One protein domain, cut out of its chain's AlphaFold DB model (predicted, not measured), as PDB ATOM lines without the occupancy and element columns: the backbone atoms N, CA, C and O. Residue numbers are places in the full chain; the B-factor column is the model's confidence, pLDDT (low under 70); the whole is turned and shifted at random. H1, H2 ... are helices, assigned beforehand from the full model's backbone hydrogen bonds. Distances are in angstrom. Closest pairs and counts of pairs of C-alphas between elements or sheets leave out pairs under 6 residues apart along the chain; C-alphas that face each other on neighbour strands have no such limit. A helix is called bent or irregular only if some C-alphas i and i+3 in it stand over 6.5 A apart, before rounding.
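This is residues 187 to 317 of the 317 residues of an uncharacterized protein of Edaphochlamys debaryana (UniProt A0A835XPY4). What shape do these atoms make? Two helical lobes of unequal size share one long bent helix, H4: the small lobe holds H2, H3 and the arm H4a, and in the larger one H1, H5 and H7 pack on the arm H4b while H6 lies antiparallel along H7. How large and how regular is it? The printed part has 131 residues with seven named helices, H1 to H7 in order, and no named strand, an all helix class. It is compact by its radius of gyration of the C-alphas, 15.2 A, yet elongated in outline, spanning 48 by 29 by 28 A.

Where do the first helices lie? H1 is residues 187 to 194, from C-alpha 187 at (46.380, 51.827, 11.101); H2 is residues 206 to 215, 14.4 A long, and H3 is residues 219 to 224. Is H4 straight? By its hydrogen bonds H4, residues 228 to 252, was assigned as one helix, but it is bent: C-alphas 237 and 240 are 7.3 A apart. Its arms are H4a, residues 228 to 237, 14.3 A, and H4b, residues 240 to 252, 19.0 A, at a steep tilt of 60 degrees. What follows? H5, residues 254 to 262, is irregular, with C-alphas 255 and 258 7.8 A apart; H6 is residues 274 to 288, 20.4 A, and H7 residues 299 to 314, 22.3 A, ending at C-alpha 314 (50.664, 64.236, 35.204).

What touches the hub, H4? H1 touches H4b at a steep tilt of 56 degrees, closest at the C-alphas of Asp 189 and Ala 249, 5.2 A. H2 touches H4a at a shallow tilt of 27 degrees, closest at the C-alphas of Val 206 and Lys 228, 6.0 A. H7 touches H4b with residues 299 to 306 alone, at a steep tilt of 59 degrees, closest at the C-alphas of Ala 247 and Ala 302, 5.3 A. Which helices form hairpins? They are H2 and H3, H4b and H5, and H6 and H7; the last run opposite ways at a shallow tilt of 3 degrees, with the C-alphas of Leu 288 and Phe 303 closest at 5.7 A. What do the backbones show? In H1, H2, H4a, H4b, H6 and H7 every O i to N i+4 pair is within hydrogen-bond range; H3 has 1 of 2, and H5 2 of 5 beside 4 of 6 O i to N i+3 pairs.

How far does it reach? The two C-alphas farthest apart, of Thr 226 and Ala 315, are 48.1 A apart. Are there cuts or long links? The printed part has no cut and ends at the chain's last residue, 317; the links H1 to H2 and H5 to H6 are long. Is confidence low anywhere? No printed residue is under 70, and the mean pLDDT of the printed part is 95.2.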
ATOM      1  N   ALA A 187      47.769  52.167  10.806       91.75
ATOM      2  CA  ALA A 187      46.380  51.827  11.101       91.75
ATOM      3  C   ALA A 187      46.273  50.547  11.949       91.75
ATOM      4  O   ALA A 187      45.419  50.445  12.833       91.75
ATOM      5  N   ALA A 188      47.157  49.572  11.719       91.62
ATOM      6  CA  ALA A 188      47.209  48.354  12.522       91.62
ATOM      7  C   ALA A 188      47.681  48.647  13.955       91.62
ATOM      8  O   ALA A 188      47.150  48.068  14.909       91.62
ATOM      9  N   ASP A 189      48.628  49.575  14.108       91.88
ATOM     10  CA  ASP A 189      49.111  50.023  15.413       91.88
ATOM     11  C   ASP A 189      48.031  50.749  16.214       91.88
ATOM     12  O   ASP A 189      47.907  50.499  17.411       91.88
ATOM     13  N   GLU A 190      47.206  51.586  15.582       92.88
ATOM     14  CA  GLU A 190      46.101  52.270  16.263       92.88
ATOM     15  C   GLU A 190      45.056  51.273  16.789       92.88
ATOM     16  O   GLU A 190      44.680  51.318  17.965       92.88
ATOM     17  N   VAL A 191      44.653  50.303  15.958       94.88
ATOM     18  CA  VAL A 191      43.716  49.238  16.360       94.88
ATOM     19  C   VAL A 191      44.295  48.398  17.499       94.88
ATOM     20  O   VAL A 191      43.577  48.034  18.435       94.88
ATOM     21  N   PHE A 192      45.591  48.087  17.448       94.62
ATOM     22  CA  PHE A 192      46.247  47.300  18.484       94.62
ATOM     23  C   PHE A 192      46.458  48.086  19.788       94.62
ATOM     24  O   PHE A 192      46.219  47.551  20.871       94.62
ATOM     25  N   ALA A 193      46.833  49.363  19.708       95.50
ATOM     26  CA  ALA A 193      46.976  50.257  20.856       95.50
ATOM     27  C   ALA A 193      45.639  50.463  21.588       95.50
ATOM     28  O   ALA A 193      45.586  50.438  22.823       95.50
ATOM     29  N   ALA A 194      44.545  50.594  20.835       95.25
ATOM     30  CA  ALA A 194      43.197  50.716  21.379       95.25
ATOM     31  C   ALA A 194      42.639  49.400  21.953       95.25
ATOM     32  O   ALA A 194      41.669  49.423  22.712       95.25
ATOM     33  N   ALA A 195      43.238  48.246  21.634       94.69
ATOM     34  CA  ALA A 195      42.774  46.964  22.147       94.69
ATOM     35  C   ALA A 195      42.983  46.859  23.667       94.69
ATOM     36  O   ALA A 195      44.064  47.134  24.192       94.69
ATOM     37  N   ASN A 196      41.948  46.406  24.373       92.38
ATOM     38  CA  ASN A 196      42.034  46.085  25.794       92.38
ATOM     39  C   ASN A 196      42.645  44.696  25.998       92.38
ATOM     40  O   ASN A 196      42.402  43.774  25.215       92.38
ATOM     41  N   ALA A 197      43.405  44.533  27.084       90.06
ATOM     42  CA  ALA A 197      43.901  43.218  27.472       90.06
ATOM     43  C   ALA A 197      42.700  42.287  27.726       90.06
ATOM     44  O   ALA A 197      41.790  42.669  28.470       90.06
ATOM     45  N   PRO A 198      42.661  41.080  27.136       90.75
ATOM     46  CA  PRO A 198      41.561  40.162  27.374       90.75
ATOM     47  C   PRO A 198      41.541  39.734  28.843       90.75
ATOM     48  O   PRO A 198      42.580  39.430  29.434       90.75
ATOM     49  N   CYS A 199      40.347  39.667  29.432       91.94
ATOM     50  CA  CYS A 199      40.165  39.133  30.776       91.94
ATOM     51  C   CYS A 199      40.401  37.614  30.756       91.94
ATOM     52  O   CYS A 199      39.516  36.845  30.378       91.94
ATOM     53  N   LEU A 200      41.607  37.185  31.138       92.38
ATOM     54  CA  LEU A 200      42.028  35.778  31.081       92.38
ATOM     55  C   LEU A 200      41.272  34.860  32.057       92.38
ATOM     56  O   LEU A 200      41.341  33.641  31.910       92.38
ATOM     57  N   ASP A 201      40.547  35.431  33.021       88.88
ATOM     58  CA  ASP A 201      39.719  34.688  33.978       88.88
ATOM     59  C   ASP A 201      38.260  34.523  33.509       88.88
ATOM     60  O   ASP A 201      37.479  33.810  34.139       88.88
ATOM     61  N   GLY A 202      37.889  35.145  32.384       87.69
ATOM     62  CA  GLY A 202      36.564  35.033  31.777       87.69
ATOM     63  C   GLY A 202      36.391  33.824  30.844       87.69
ATOM     64  O   GLY A 202      37.332  33.064  30.584       87.69
ATOM     65  N   PRO A 203      35.183  33.636  30.275       91.94
ATOM     66  CA  PRO A 203      34.887  32.569  29.321       91.94
ATOM     67  C   PRO A 203      35.466  32.870  27.925       91.94
ATOM     68  O   PRO A 203      34.732  32.954  26.947       91.94
ATOM     69  N   LEU A 204      36.790  32.999  27.807       93.81
ATOM     70  CA  LEU A 204      37.444  33.201  26.511       93.81
ATOM     71  C   LEU A 204      37.335  31.947  25.643       93.81
ATOM     72  O   LEU A 204      37.538  30.816  26.106       93.81
ATOM     73  N   SER A 205      37.047  32.140  24.365       96.31
ATOM     74  CA  SER A 205      37.090  31.091  23.353       96.31
ATOM     75  C   SER A 205      38.537  30.731  22.984       96.31
ATOM     76  O   SER A 205      39.475  31.516  23.129       96.31
ATOM     77  N   VAL A 206      38.737  29.522  22.447       95.94
ATOM     78  CA  VAL A 206      40.051  29.079  21.933       95.94
ATOM     79  C   VAL A 206      40.556  30.004  20.818       95.94
ATOM     80  O   VAL A 206      41.759  30.240  20.706       95.94
ATOM     81  N   ARG A 207      39.641  30.550  20.007       96.19
ATOM     82  CA  ARG A 207      39.963  31.485  18.925       96.19
ATOM     83  C   ARG A 207      40.528  32.797  19.470       96.19
ATOM     84  O   ARG A 207      41.584  33.218  19.007       96.19
ATOM     85  N   GLU A 208      39.878  33.390  20.469       95.38
ATOM     86  CA  GLU A 208      40.341  34.630  21.110       95.38
ATOM     87  C   GLU A 208      41.708  34.447  21.771       95.38
ATOM     88  O   GLU A 208      42.593  35.280  21.594       95.38
ATOM     89  N   LEU A 209      41.939  33.313  22.445       95.81
ATOM     90  CA  LEU A 209      43.245  33.007  23.040       95.81
ATOM     91  C   LEU A 209      44.356  32.908  21.990       95.81
ATOM     92  O   LEU A 209      45.450  33.431  22.193       95.81
ATOM     93  N   ARG A 210      44.091  32.270  20.844       96.00
ATOM     94  CA  ARG A 210      45.063  32.181  19.740       96.00
ATOM     95  C   ARG A 210      45.329  33.542  19.094       96.00
ATOM     96  O   ARG A 210      46.471  33.815  18.720       96.00
ATOM     97  N   GLN A 211      44.304  34.385  18.973       95.19
ATOM     98  CA  GLN A 211      44.446  35.753  18.474       95.19
ATOM     99  C   GLN A 211      45.299  36.598  19.427       95.19
ATOM    100  O   GLN A 211      46.277  37.200  18.988       95.19
ATOM    101  N   PHE A 212      45.007  36.555  20.727       95.56
ATOM    102  CA  PHE A 212      45.802  37.218  21.759       95.56
ATOM    103  C   PHE A 212      47.265  36.757  21.748       95.56
ATOM    104  O   PHE A 212      48.180  37.575  21.712       95.56
ATOM    105  N   LEU A 213      47.510  35.443  21.704       95.12
ATOM    106  CA  LEU A 213      48.869  34.898  21.649       95.12
ATOM    107  C   LEU A 213      49.611  35.291  20.372       95.12
ATOM    108  O   LEU A 213      50.833  35.413  20.392       95.12
ATOM    109  N   THR A 214      48.892  35.500  19.272       94.06
ATOM    110  CA  THR A 214      49.479  36.010  18.031       94.06
ATOM    111  C   THR A 214      49.905  37.463  18.183       94.06
ATOM    112  O   THR A 214      51.045  37.790  17.872       94.06
ATOM    113  N   GLN A 215      49.046  38.301  18.762       92.19
ATOM    114  CA  GLN A 215      49.378  39.688  19.091       92.19
ATOM    115  C   GLN A 215      50.542  39.794  20.093       92.19
ATOM    116  O   GLN A 215      51.380  40.681  19.985       92.19
ATOM    117  N   ALA A 216      50.654  38.844  21.023       91.94
ATOM    118  CA  ALA A 216      51.765  38.742  21.971       91.94
ATOM    119  C   ALA A 216      53.064  38.158  21.360       91.94
ATOM    120  O   ALA A 216      54.006  37.850  22.092       91.94
ATOM    121  N   GLY A 217      53.125  37.923  20.041       91.88
ATOM    122  CA  GLY A 217      54.305  37.377  19.353       91.88
ATOM    123  C   GLY A 217      54.582  35.891  19.619       91.88
ATOM    124  O   GLY A 217      55.686  35.408  19.384       91.88
ATOM    125  N   SER A 218      53.596  35.144  20.120       92.88
ATOM    126  CA  SER A 218      53.716  33.737  20.538       92.88
ATOM    127  C   SER A 218      52.942  32.766  19.638       92.88
ATOM    128  O   SER A 218      52.542  31.685  20.076       92.88
ATOM    129  N   SER A 219      52.739  33.113  18.360       91.69
ATOM    130  CA  SER A 219      51.976  32.294  17.403       91.69
ATOM    131  C   SER A 219      52.526  30.876  17.234       91.69
ATOM    132  O   SER A 219      51.750  29.935  17.083       91.69
ATOM    133  N   SER A 220      53.849  30.699  17.260       92.88
ATOM    134  CA  SER A 220      54.486  29.382  17.132       92.88
ATOM    135  C   SER A 220      54.194  28.489  18.339       92.88
ATOM    136  O   SER A 220      53.773  27.349  18.162       92.88
ATOM    137  N   ALA A 221      54.331  29.022  19.556       91.25
ATOM    138  CA  ALA A 221      54.005  28.313  20.790       91.25
ATOM    139  C   ALA A 221      52.508  27.979  20.871       91.25
ATOM    140  O   ALA A 221      52.142  26.859  21.214       91.25
ATOM    141  N   ALA A 222      51.638  28.902  20.448       92.75
ATOM    142  CA  ALA A 222      50.196  28.671  20.415       92.75
ATOM    143  C   ALA A 222      49.800  27.486  19.515       92.75
ATOM    144  O   ALA A 222      48.828  26.793  19.812       92.75
ATOM    145  N   ARG A 223      50.526  27.228  18.416       93.25
ATOM    146  CA  ARG A 223      50.270  26.075  17.524       93.25
ATOM    147  C   ARG A 223      50.561  24.730  18.190       93.25
ATOM    148  O   ARG A 223      49.947  23.745  17.800       93.25
ATOM    149  N   LEU A 224      51.458  24.698  19.175       93.38
ATOM    150  CA  LEU A 224      51.814  23.480  19.910       93.38
ATOM    151  C   LEU A 224      50.788  23.133  20.998       93.38
ATOM    152  O   LEU A 224      50.673  21.975  21.382       93.38
ATOM    153  N   CYS A 225      50.026  24.116  21.478       92.62
ATOM    154  CA  CYS A 225      48.967  23.891  22.455       92.62
ATOM    155  C   CYS A 225      47.708  23.337  21.765       92.62
ATOM    156  O   CYS A 225      47.101  24.007  20.919       92.62
ATOM    157  N   THR A 226      47.294  22.132  22.152       92.88
ATOM    158  CA  THR A 226      46.051  21.488  21.695       92.88
ATOM    159  C   THR A 226      44.886  21.774  22.639       92.88
ATOM    160  O   THR A 226      43.759  21.966  22.183       92.88
ATOM    161  N   GLU A 227      45.151  21.878  23.943       95.94
ATOM    162  CA  GLU A 227      44.132  22.105  24.965       95.94
ATOM    163  C   GLU A 227      43.908  23.593  25.273       95.94
ATOM    164  O   GLU A 227      44.826  24.418  25.276       95.94
ATOM    165  N   LYS A 228      42.661  23.942  25.626       95.81
ATOM    166  CA  LYS A 228      42.295  25.299  26.070       95.81
ATOM    167  C   LYS A 228      43.066  25.719  27.326       95.81
ATOM    168  O   LYS A 228      43.452  26.880  27.445       95.81
ATOM    169  N   ARG A 229      43.285  24.788  28.263       95.50
ATOM    170  CA  ARG A 229      44.002  25.053  29.519       95.50
ATOM    171  C   ARG A 229      45.441  25.502  29.259       95.50
ATOM    172  O   ARG A 229      45.894  26.458  29.882       95.50
ATOM    173  N   ASP A 230      46.116  24.863  28.312       95.75
ATOM    174  CA  ASP A 230      47.506  25.178  27.978       95.75
ATOM    175  C   ASP A 230      47.611  26.530  27.268       95.75
ATOM    176  O   ASP A 230      48.500  27.323  27.573       95.75
ATOM    177  N   LEU A 231      46.645  26.850  26.396       96.25
ATOM    178  CA  LEU A 231      46.537  28.181  25.793       96.25
ATOM    179  C   LEU A 231      46.322  29.274  26.847       96.25
ATOM    180  O   LEU A 231      46.926  30.336  26.738       96.25
ATOM    181  N   LEU A 232      45.500  29.024  27.873       96.31
ATOM    182  CA  LEU A 232      45.300  29.961  28.986       96.31
ATOM    183  C   LEU A 232      46.572  30.143  29.819       96.31
ATOM    184  O   LEU A 232      46.924  31.272  30.159       96.31
ATOM    185  N   ALA A 233      47.279  29.055  30.134       95.56
ATOM    186  CA  ALA A 233      48.545  29.119  30.861       95.56
ATOM    187  C   ALA A 233      49.599  29.918  30.076       95.56
ATOM    188  O   ALA A 233      50.228  30.824  30.626       95.56
ATOM    189  N   LEU A 234      49.721  29.650  28.773       95.44
ATOM    190  CA  LEU A 234      50.616  30.385  27.885       95.44
ATOM    191  C   LEU A 234      50.198  31.857  27.749       95.44
ATOM    192  O   LEU A 234      51.056  32.735  27.768       95.44
ATOM    193  N   ALA A 235      48.898  32.150  27.660       96.12
ATOM    194  CA  ALA A 235      48.392  33.519  27.593       96.12
ATOM    195  C   ALA A 235      48.738  34.313  28.861       96.12
ATOM    196  O   ALA A 235      49.219  35.439  28.763       96.12
ATOM    197  N   ARG A 236      48.591  33.706  30.046       94.88
ATOM    198  CA  ARG A 236      49.003  34.316  31.321       94.88
ATOM    199  C   ARG A 236      50.504  34.593  31.357       94.88
ATOM    200  O   ARG A 236      50.909  35.679  31.754       94.88
ATOM    201  N   GLN A 237      51.321  33.651  30.882       93.94
ATOM    202  CA  GLN A 237      52.771  33.834  30.789       93.94
ATOM    203  C   GLN A 237      53.161  34.956  29.810       93.94
ATOM    204  O   GLN A 237      54.163  35.636  30.015       93.94
ATOM    205  N   ARG A 238      52.383  35.154  28.740       95.62
ATOM    206  CA  ARG A 238      52.668  36.120  27.667       95.62
ATOM    207  C   ARG A 238      51.949  37.460  27.813       95.62
ATOM    208  O   ARG A 238      52.088  38.312  26.940       95.62
ATOM    209  N   LEU A 239      51.244  37.681  28.922       96.00
ATOM    210  CA  LEU A 239      50.546  38.938  29.181       96.00
ATOM    211  C   LEU A 239      51.504  40.134  29.283       96.00
ATOM    212  O   LEU A 239      51.199  41.199  28.753       96.00
ATOM    213  N   GLY A 240      52.678  39.949  29.893       93.94
ATOM    214  CA  GLY A 240      53.713  40.988  29.955       93.94
ATOM    215  C   GLY A 240      54.213  41.398  28.566       93.94
ATOM    216  O   GLY A 240      54.145  42.570  28.210       93.94
ATOM    217  N   ALA A 241      54.571  40.422  27.724       94.81
ATOM    218  CA  ALA A 241      54.997  40.662  26.341       94.81
ATOM    219  C   ALA A 241      53.917  41.358  25.489       94.81
ATOM    220  O   ALA A 241      54.225  42.200  24.649       94.81
ATOM    221  N   TRP A 242      52.634  41.045  25.714       96.19
ATOM    222  CA  TRP A 242      51.534  41.763  25.062       96.19
ATOM    223  C   TRP A 242      51.497  43.241  25.475       96.19
ATOM    224  O   TRP A 242      51.375  44.110  24.614       96.19
ATOM    225  N   HIS A 243      51.659  43.539  26.771       97.06
ATOM    226  CA  HIS A 243      51.732  44.919  27.253       97.06
ATOM    227  C   HIS A 243      52.940  45.665  26.676       97.06
ATOM    228  O   HIS A 243      52.776  46.813  26.269       97.06
ATOM    229  N   VAL A 244      54.111  45.021  26.598       97.00
ATOM    230  CA  VAL A 244      55.331  45.601  26.005       97.00
ATOM    231  C   VAL A 244      55.071  46.025  24.562       97.00
ATOM    232  O   VAL A 244      55.244  47.195  24.222       97.00
ATOM    233  N   ARG A 245      54.536  45.117  23.739       95.94
ATOM    234  CA  ARG A 245      54.197  45.412  22.339       95.94
ATOM    235  C   ARG A 245      53.141  46.503  22.212       95.94
ATOM    236  O   ARG A 245      53.244  47.349  21.328       95.94
ATOM    237  N   ARG A 246      52.126  46.499  23.083       97.00
ATOM    238  CA  ARG A 246      51.084  47.535  23.093       97.00
ATOM    239  C   ARG A 246      51.665  48.907  23.417       97.00
ATOM    240  O   ARG A 246      51.324  49.869  22.745       97.00
ATOM    241  N   ALA A 247      52.556  49.000  24.403       97.38
ATOM    242  CA  ALA A 247      53.255  50.244  24.712       97.38
ATOM    243  C   ALA A 247      54.130  50.705  23.534       97.38
ATOM    244  O   ALA A 247      54.110  51.886  23.194       97.38
ATOM    245  N   GLY A 248      54.804  49.772  22.852       96.56
ATOM    246  CA  GLY A 248      55.512  50.043  21.601       96.56
ATOM    247  C   GLY A 248      54.595  50.612  20.513       96.56
ATOM    248  O   GLY A 248      54.922  51.636  19.919       96.56
ATOM    249  N   ALA A 249      53.419  50.018  20.296       96.19
ATOM    250  CA  ALA A 249      52.424  50.537  19.353       96.19
ATOM    251  C   ALA A 249      51.922  51.932  19.750       96.19
ATOM    252  O   ALA A 249      51.922  52.835  18.918       96.19
ATOM    253  N   CYS A 250      51.599  52.154  21.031       97.06
ATOM    254  CA  CYS A 250      51.230  53.477  21.536       97.06
ATOM    255  C   CYS A 250      52.320  54.524  21.259       97.06
ATOM    256  O   CYS A 250      51.990  55.636  20.861       97.06
ATOM    257  N   SER A 251      53.599  54.171  21.426       97.12
ATOM    258  CA  SER A 251      54.719  55.101  21.219       97.12
ATOM    259  C   SER A 251      54.880  55.585  19.776       97.12
ATOM    260  O   SER A 251      55.461  56.644  19.549       97.12
ATOM    261  N   ARG A 252      54.343  54.839  18.802       96.25
ATOM    262  CA  ARG A 252      54.380  55.195  17.378       96.25
ATOM    263  C   ARG A 252      53.218  56.092  16.949       96.25
ATOM    264  O   ARG A 252      53.256  56.649  15.853       96.25
ATOM    265  N   LEU A 253      52.197  56.262  17.792       95.69
ATOM    266  CA  LEU A 253      51.044  57.100  17.475       95.69
ATOM    267  C   LEU A 253      51.371  58.587  17.647       95.69
ATOM    268  O   LEU A 253      51.905  59.027  18.666       95.69
ATOM    269  N   ALA A 254      50.993  59.386  16.651       91.38
ATOM    270  CA  ALA A 254      51.215  60.825  16.658       91.38
ATOM    271  C   ALA A 254      50.296  61.568  17.651       91.38
ATOM    272  O   ALA A 254      49.270  61.065  18.111       91.38
ATOM    273  N   GLY A 255      50.660  62.814  17.977       90.38
ATOM    274  CA  GLY A 255      49.779  63.753  18.685       90.38
ATOM    275  C   GLY A 255      49.486  63.415  20.152       90.38
ATOM    276  O   GLY A 255      48.545  63.955  20.725       90.38
ATOM    277  N   GLY A 256      50.259  62.517  20.771       93.00
ATOM    278  CA  GLY A 256      50.050  62.104  22.162       93.00
ATOM    279  C   GLY A 256      48.804  61.240  22.378       93.00
ATOM    280  O   GLY A 256      48.457  60.971  23.526       93.00
ATOM    281  N   VAL A 257      48.140  60.780  21.310       96.19
ATOM    282  CA  VAL A 257      47.016  59.825  21.382       96.19
ATOM    283  C   VAL A 257      47.457  58.530  22.069       96.19
ATOM    284  O   VAL A 257      46.718  57.965  22.875       96.19
ATOM    285  N   GLY A 258      48.703  58.115  21.825       96.94
ATOM    286  CA  GLY A 258      49.318  56.962  22.470       96.94
ATOM    287  C   GLY A 258      49.367  57.046  23.996       96.94
ATOM    288  O   GLY A 258      49.229  56.012  24.647       96.94
ATOM    289  N   ASP A 259      49.517  58.241  24.580       97.75
ATOM    290  CA  ASP A 259      49.538  58.421  26.039       97.75
ATOM    291  C   ASP A 259      48.168  58.054  26.634       97.75
ATOM    292  O   ASP A 259      48.081  57.266  27.575       97.75
ATOM    293  N   TRP A 260      47.083  58.556  26.034       97.25
ATOM    294  CA  TRP A 260      45.710  58.261  26.455       97.25
ATOM    295  C   TRP A 260      45.400  56.768  26.347       97.25
ATOM    296  O   TRP A 260      44.955  56.151  27.317       97.25
ATOM    297  N   LEU A 261      45.704  56.171  25.192       96.94
ATOM    298  CA  LEU A 261      45.450  54.753  24.953       96.94
ATOM    299  C   LEU A 261      46.277  53.860  25.883       96.94
ATOM    300  O   LEU A 261      45.752  52.861  26.380       96.94
ATOM    301  N   LEU A 262      47.529  54.222  26.189       97.31
ATOM    302  CA  LEU A 262      48.375  53.455  27.107       97.31
ATOM    303  C   LEU A 262      47.698  53.276  28.475       97.31
ATOM    304  O   LEU A 262      47.622  52.146  28.966       97.31
ATOM    305  N   PHE A 263      47.133  54.355  29.024       96.81
ATOM    306  CA  PHE A 263      46.390  54.354  30.292       96.81
ATOM    307  C   PHE A 263      44.933  53.875  30.174       96.81
ATOM    308  O   PHE A 263      44.211  53.876  31.167       96.81
ATOM    309  N   GLY A 264      44.493  53.439  28.987       95.75
ATOM    310  CA  GLY A 264      43.121  52.971  28.762       95.75
ATOM    311  C   GLY A 264      42.080  54.091  28.820       95.75
ATOM    312  O   GLY A 264      40.927  53.845  29.165       95.75
ATOM    313  N   LEU A 265      42.487  55.322  28.514       95.69
ATOM    314  CA  LEU A 265      41.632  56.500  28.501       95.69
ATOM    315  C   LEU A 265      41.200  56.826  27.071       95.69
ATOM    316  O   LEU A 265      41.960  56.645  26.116       95.69
ATOM    317  N   SER A 266      39.985  57.355  26.923       95.06
ATOM    318  CA  SER A 266      39.536  57.882  25.634       95.06
ATOM    319  C   SER A 266      40.302  59.170  25.311       95.06
ATOM    320  O   SER A 266      40.360  60.054  26.172       95.06
ATOM    321  N   PRO A 267      40.849  59.332  24.094       94.69
ATOM    322  CA  PRO A 267      41.480  60.582  23.687       94.69
ATOM    323  C   PRO A 267      40.521  61.767  23.863       94.69
ATOM    324  O   PRO A 267      39.381  61.719  23.402       94.69
ATOM    325  N   GLY A 268      40.966  62.809  24.570       92.56
ATOM    326  CA  GLY A 268      40.168  64.010  24.851       92.56
ATOM    327  C   GLY A 268      39.211  63.909  26.045       92.56
ATOM    328  O   GLY A 268      38.537  64.892  26.352       92.56
ATOM    329  N   ALA A 269      39.151  62.770  26.743       94.69
ATOM    330  CA  ALA A 269      38.462  62.694  28.029       94.69
ATOM    331  C   ALA A 269      39.162  63.581  29.084       94.69
ATOM    332  O   ALA A 269      40.345  63.886  28.941       94.69
ATOM    333  N   PRO A 270      38.477  63.991  30.166       96.31
ATOM    334  CA  PRO A 270      39.138  64.650  31.288       96.31
ATOM    335  C   PRO A 270      40.258  63.766  31.847       96.31
ATOM    336  O   PRO A 270      40.074  62.557  32.008       96.31
ATOM    337  N   VAL A 271      41.415  64.365  32.144       95.62
ATOM    338  CA  VAL A 271      42.530  63.636  32.758       95.62
ATOM    339  C   VAL A 271      42.073  63.141  34.136       95.62
ATOM    340  O   VAL A 271      41.503  63.923  34.903       95.62
ATOM    341  N   PRO A 272      42.258  61.850  34.469       94.81
ATOM    342  CA  PRO A 272      41.937  61.362  35.801       94.81
ATOM    343  C   PRO A 272      42.794  62.091  36.841       94.81
ATOM    344  O   PRO A 272      43.948  62.422  36.576       94.81
ATOM    345  N   GLY A 273      42.255  62.303  38.044       96.31
ATOM    346  CA  GLY A 273      43.013  62.940  39.125       96.31
ATOM    347  C   GLY A 273      44.328  62.207  39.427       96.31
ATOM    348  O   GLY A 273      44.434  60.994  39.220       96.31
ATOM    349  N   GLU A 274      45.318  62.932  39.960       97.06
ATOM    350  CA  GLU A 274      46.701  62.451  40.139       97.06
ATOM    351  C   GLU A 274      46.786  61.074  40.825       97.06
ATOM    352  O   GLU A 274      47.541  60.209  40.385       97.06
ATOM    353  N   ALA A 275      45.966  60.831  41.853       95.69
ATOM    354  CA  ALA A 275      45.932  59.555  42.569       95.69
ATOM    355  C   ALA A 275      45.496  58.372  41.683       95.69
ATOM    356  O   ALA A 275      46.085  57.291  41.757       95.69
ATOM    357  N   ALA A 276      44.492  58.570  40.824       96.88
ATOM    358  CA  ALA A 276      44.017  57.540  39.903       96.88
ATOM    359  C   ALA A 276      45.054  57.272  38.803       96.88
ATOM    360  O   ALA A 276      45.379  56.116  38.532       96.88
ATOM    361  N   LEU A 277      45.651  58.333  38.246       97.81
ATOM    362  CA  LEU A 277      46.724  58.213  37.259       97.81
ATOM    363  C   LEU A 277      47.952  57.488  37.839       97.81
ATOM    364  O   LEU A 277      48.516  56.604  37.193       97.81
ATOM    365  N   GLN A 278      48.345  57.811  39.076       97.75
ATOM    366  CA  GLN A 278      49.444  57.142  39.773       97.75
ATOM    367  C   GLN A 278      49.151  55.651  40.009       97.75
ATOM    368  O   GLN A 278      50.064  54.829  39.908       97.75
ATOM    369  N   GLY A 279      47.897  55.295  40.304       96.94
ATOM    370  CA  GLY A 279      47.452  53.903  40.395       96.94
ATOM    371  C   GLY A 279      47.666  53.150  39.081       96.94
ATOM    372  O   GLY A 279      48.368  52.139  39.060       96.94
ATOM    373  N   CYS A 280      47.161  53.694  37.969       96.94
ATOM    374  CA  CYS A 280      47.338  53.102  36.640       96.94
ATOM    375  C   CYS A 280      48.819  52.974  36.242       96.94
ATOM    376  O   CYS A 280      49.222  51.951  35.686       96.94
ATOM    377  N   TYR A 281      49.642  53.982  36.553       98.06
ATOM    378  CA  TYR A 281      51.084  53.941  36.307       98.06
ATOM    379  C   TYR A 281      51.771  52.813  37.078       98.06
ATOM    380  O   TYR A 281      52.520  52.045  36.481       98.06
ATOM    381  N   LYS A 282      51.502  52.669  38.383       98.19
ATOM    382  CA  LYS A 282      52.095  51.600  39.207       98.19
ATOM    383  C   LYS A 282      51.738  50.215  38.670       98.19
ATOM    384  O   LYS A 282      52.618  49.359  38.557       98.19
ATOM    385  N   ASP A 283      50.480  50.017  38.291       96.75
ATOM    386  CA  ASP A 283      50.010  48.749  37.734       96.75
ATOM    387  C   ASP A 283      50.688  48.416  36.399       96.75
ATOM    388  O   ASP A 283      51.123  47.279  36.192       96.75
ATOM    389  N   LEU A 284      50.816  49.395  35.498       97.19
ATOM    390  CA  LEU A 284      51.522  49.217  34.228       97.19
ATOM    391  C   LEU A 284      53.023  49.008  34.434       97.19
ATOM    392  O   LEU A 284      53.601  48.137  33.785       97.19
ATOM    393  N   ALA A 285      53.644  49.731  35.366       97.94
ATOM    394  CA  ALA A 285      55.067  49.617  35.664       97.94
ATOM    395  C   ALA A 285      55.432  48.202  36.129       97.94
ATOM    396  O   ALA A 285      56.403  47.628  35.640       97.94
ATOM    397  N   LEU A 286      54.618  47.587  36.995       96.94
ATOM    398  CA  LEU A 286      54.822  46.199  37.429       96.94
ATOM    399  C   LEU A 286      54.757  45.190  36.273       96.94
ATOM    400  O   LEU A 286      55.428  44.160  36.324       96.94
ATOM    401  N   ARG A 287      53.951  45.464  35.240       95.94
ATOM    402  CA  ARG A 287      53.767  44.573  34.081       95.94
ATOM    403  C   ARG A 287      54.816  44.786  32.995       95.94
ATOM    404  O   ARG A 287      55.214  43.817  32.356       95.94
ATOM    405  N   LEU A 288      55.235  46.032  32.786       96.88
ATOM    406  CA  LEU A 288      56.177  46.443  31.744       96.88
ATOM    407  C   LEU A 288      57.642  46.390  32.190       96.88
ATOM    408  O   LEU A 288      58.524  46.531  31.349       96.88
ATOM    409  N   HIS A 289      57.917  46.172  33.479       97.25
ATOM    410  CA  HIS A 289      59.285  46.164  33.995       97.25
ATOM    411  C   HIS A 289      60.188  45.174  33.225       97.25
ATOM    412  O   HIS A 289      59.789  44.013  33.050       97.25
ATOM    413  N   PRO A 290      61.413  45.571  32.821       97.44
ATOM    414  CA  PRO A 290      62.345  44.694  32.106       97.44
ATOM    415  C   PRO A 290      62.627  43.373  32.840       97.44
ATOM    416  O   PRO A 290      62.586  42.311  32.225       97.44
ATOM    417  N   ASP A 291      62.780  43.403  34.169       96.81
ATOM    418  CA  ASP A 291      62.998  42.186  34.979       96.81
ATOM    419  C   ASP A 291      61.853  41.166  34.901       96.81
ATOM    420  O   ASP A 291      62.069  39.967  35.080       96.81
ATOM    421  N   LYS A 292      60.616  41.621  34.663       95.31
ATOM    422  CA  LYS A 292      59.449  40.736  34.514       95.31
ATOM    423  C   LYS A 292      59.300  40.201  33.094       95.31
ATOM    424  O   LYS A 292      58.614  39.198  32.908       95.31
ATOM    425  N   ASN A 293      59.969  40.822  32.124       94.50
ATOM    426  CA  ASN A 293      59.939  40.457  30.711       94.50
ATOM    427  C   ASN A 293      61.356  40.147  30.187       94.50
ATOM    428  O   ASN A 293      61.803  40.760  29.214       94.50
ATOM    429  N   PRO A 294      62.090  39.203  30.813       93.75
ATOM    430  CA  PRO A 294      63.453  38.906  30.402       93.75
ATOM    431  C   PRO A 294      63.476  38.342  28.977       93.75
ATOM    432  O   PRO A 294      62.711  37.441  28.628       93.75
ATOM    433  N   GLY A 295      64.392  38.861  28.159       90.31
ATOM    434  CA  GLY A 295      64.570  38.441  26.768       90.31
ATOM    435  C   GLY A 295      63.642  39.122  25.758       90.31
ATOM    436  O   GLY A 295      63.749  38.820  24.571       90.31
ATOM    437  N   ASP A 296      62.768  40.035  26.193       92.12
ATOM    438  CA  ASP A 296      62.042  40.922  25.283       92.12
ATOM    439  C   ASP A 296      62.868  42.195  25.038       92.12
ATOM    440  O   ASP A 296      63.073  43.006  25.943       92.12
ATOM    441  N   GLY A 297      63.381  42.351  23.814       92.75
ATOM    442  CA  GLY A 297      64.235  43.483  23.439       92.75
ATOM    443  C   GLY A 297      63.526  44.838  23.509       92.75
ATOM    444  O   GLY A 297      64.189  45.860  23.659       92.75
ATOM    445  N   GLU A 298      62.191  44.853  23.456       95.44
ATOM    446  CA  GLU A 298      61.388  46.079  23.477       95.44
ATOM    447  C   GLU A 298      61.006  46.524  24.898       95.44
ATOM    448  O   GLU A 298      60.577  47.663  25.084       95.44
ATOM    449  N   ALA A 299      61.186  45.678  25.922       96.19
ATOM    450  CA  ALA A 299      60.690  45.952  27.276       96.19
ATOM    451  C   ALA A 299      61.270  47.239  27.886       96.19
ATOM    452  O   ALA A 299      60.540  48.020  28.492       96.19
ATOM    453  N   THR A 300      62.564  47.499  27.683       97.19
ATOM    454  CA  THR A 300      63.224  48.714  28.193       97.19
ATOM    455  C   THR A 300      62.680  49.974  27.523       97.19
ATOM    456  O   THR A 300      62.368  50.945  28.207       97.19
ATOM    457  N   ALA A 301      62.506  49.948  26.198       97.56
ATOM    458  CA  ALA A 301      61.953  51.076  25.448       97.56
ATOM    459  C   ALA A 301      60.484  51.333  25.821       97.56
ATOM    460  O   ALA A 301      60.091  52.475  26.051       97.56
ATOM    461  N   ALA A 302      59.687  50.270  25.962       97.69
ATOM    462  CA  ALA A 302      58.302  50.350  26.417       97.69
ATOM    463  C   ALA A 302      58.182  50.926  27.837       97.69
ATOM    464  O   ALA A 302      57.280  51.718  28.111       97.69
ATOM    465  N   PHE A 303      59.088  50.545  28.742       98.12
ATOM    466  CA  PHE A 303      59.103  51.057  30.109       98.12
ATOM    467  C   PHE A 303      59.514  52.533  30.171       98.12
ATOM    468  O   PHE A 303      58.869  53.305  30.876       98.12
ATOM    469  N   GLN A 304      60.517  52.948  29.389       98.12
ATOM    470  CA  GLN A 304      60.881  54.363  29.267       98.12
ATOM    471  C   GLN A 304      59.706  55.186  28.720       98.12
ATOM    472  O   GLN A 304      59.342  56.208  29.294       98.12
ATOM    473  N   TYR A 305      59.037  54.694  27.671       98.25
ATOM    474  CA  TYR A 305      57.855  55.353  27.122       98.25
ATOM    475  C   TYR A 305      56.731  55.505  28.160       98.25
ATOM    476  O   TYR A 305      56.096  56.557  28.220       98.25
ATOM    477  N   LEU A 306      56.503  54.494  29.011       98.31
ATOM    478  CA  LEU A 306      55.544  54.584  30.118       98.31
ATOM    479  C   LEU A 306      55.898  55.716  31.096       98.31
ATOM    480  O   LEU A 306      54.993  56.426  31.537       98.31
ATOM    481  N   GLN A 307      57.178  55.876  31.450       98.38
ATOM    482  CA  GLN A 307      57.636  56.944  32.346       98.38
ATOM    483  C   GLN A 307      57.374  58.318  31.730       98.38
ATOM    484  O   GLN A 307      56.700  59.147  32.343       98.38
ATOM    485  N   ASP A 308      57.804  58.518  30.484       98.31
ATOM    486  CA  ASP A 308      57.637  59.794  29.794       98.31
ATOM    487  C   ASP A 308      56.144  60.127  29.587       98.31
ATOM    488  O   ASP A 308      55.719  61.275  29.740       98.31
ATOM    489  N   ALA A 309      55.319  59.123  29.258       98.00
ATOM    490  CA  ALA A 309      53.871  59.279  29.106       98.00
ATOM    491  C   ALA A 309      53.195  59.651  30.432       98.00
ATOM    492  O   ALA A 309      52.303  60.502  30.453       98.00
ATOM    493  N   TYR A 310      53.624  59.054  31.548       98.38
ATOM    494  CA  TYR A 310      53.122  59.408  32.873       98.38
ATOM    495  C   TYR A 310      53.457  60.855  33.237       98.38
ATOM    496  O   TYR A 310      52.571  61.575  33.688       98.38
ATOM    497  N   GLU A 311      54.690  61.308  33.000       98.31
ATOM    498  CA  GLU A 311      55.087  62.695  33.270       98.31
ATOM    499  C   GLU A 311      54.274  63.695  32.441       98.31
ATOM    500  O   GLU A 311      53.751  64.671  32.987       98.31
ATOM    501  N   ARG A 312      54.074  63.415  31.144       97.75
ATOM    502  CA  ARG A 312      53.223  64.240  30.270       97.75
ATOM    503  C   ARG A 312      51.771  64.279  30.734       97.75
ATOM    504  O   ARG A 312      51.158  65.343  30.705       97.75
ATOM    505  N   MET A 313      51.209  63.143  31.147       97.31
ATOM    506  CA  MET A 313      49.827  63.066  31.629       97.31
ATOM    507  C   MET A 313      49.663  63.733  32.996       97.31
ATOM    508  O   MET A 313      48.678  64.430  33.214       97.31
ATOM    509  N   ARG A 314      50.646  63.589  33.889       97.50
ATOM    510  CA  ARG A 314      50.664  64.236  35.204       97.50
ATOM    511  C   ARG A 314      50.749  65.754  35.090       97.50
ATOM    512  O   ARG A 314      50.063  66.437  35.828       97.50
ATOM    513  N   ALA A 315      51.533  66.283  34.150       96.62
ATOM    514  CA  ALA A 315      51.611  67.724  33.898       96.62
ATOM    515  C   ALA A 315      50.305  68.331  33.342       96.62
ATOM    516  O   ALA A 315      50.162  69.551  33.317       96.62
ATOM    517  N   ARG A 316      49.375  67.493  32.862       95.69
ATOM    518  CA  ARG A 316      48.050  67.899  32.364       95.69
ATOM    519  C   ARG A 316      46.934  67.752  33.405       95.69
ATOM    520  O   ARG A 316      45.839  68.243  33.138       95.69
ATOM    521  N   ALA A 317      47.181  67.020  34.495       90.56
ATOM    522  CA  ALA A 317      46.220  66.763  35.570       90.56
ATOM    523  C   ALA A 317      46.190  67.931  36.564       90.56
ATOM    524  O   ALA A 317      45.080  68.243  37.045       90.56
TER     525      ALA A 317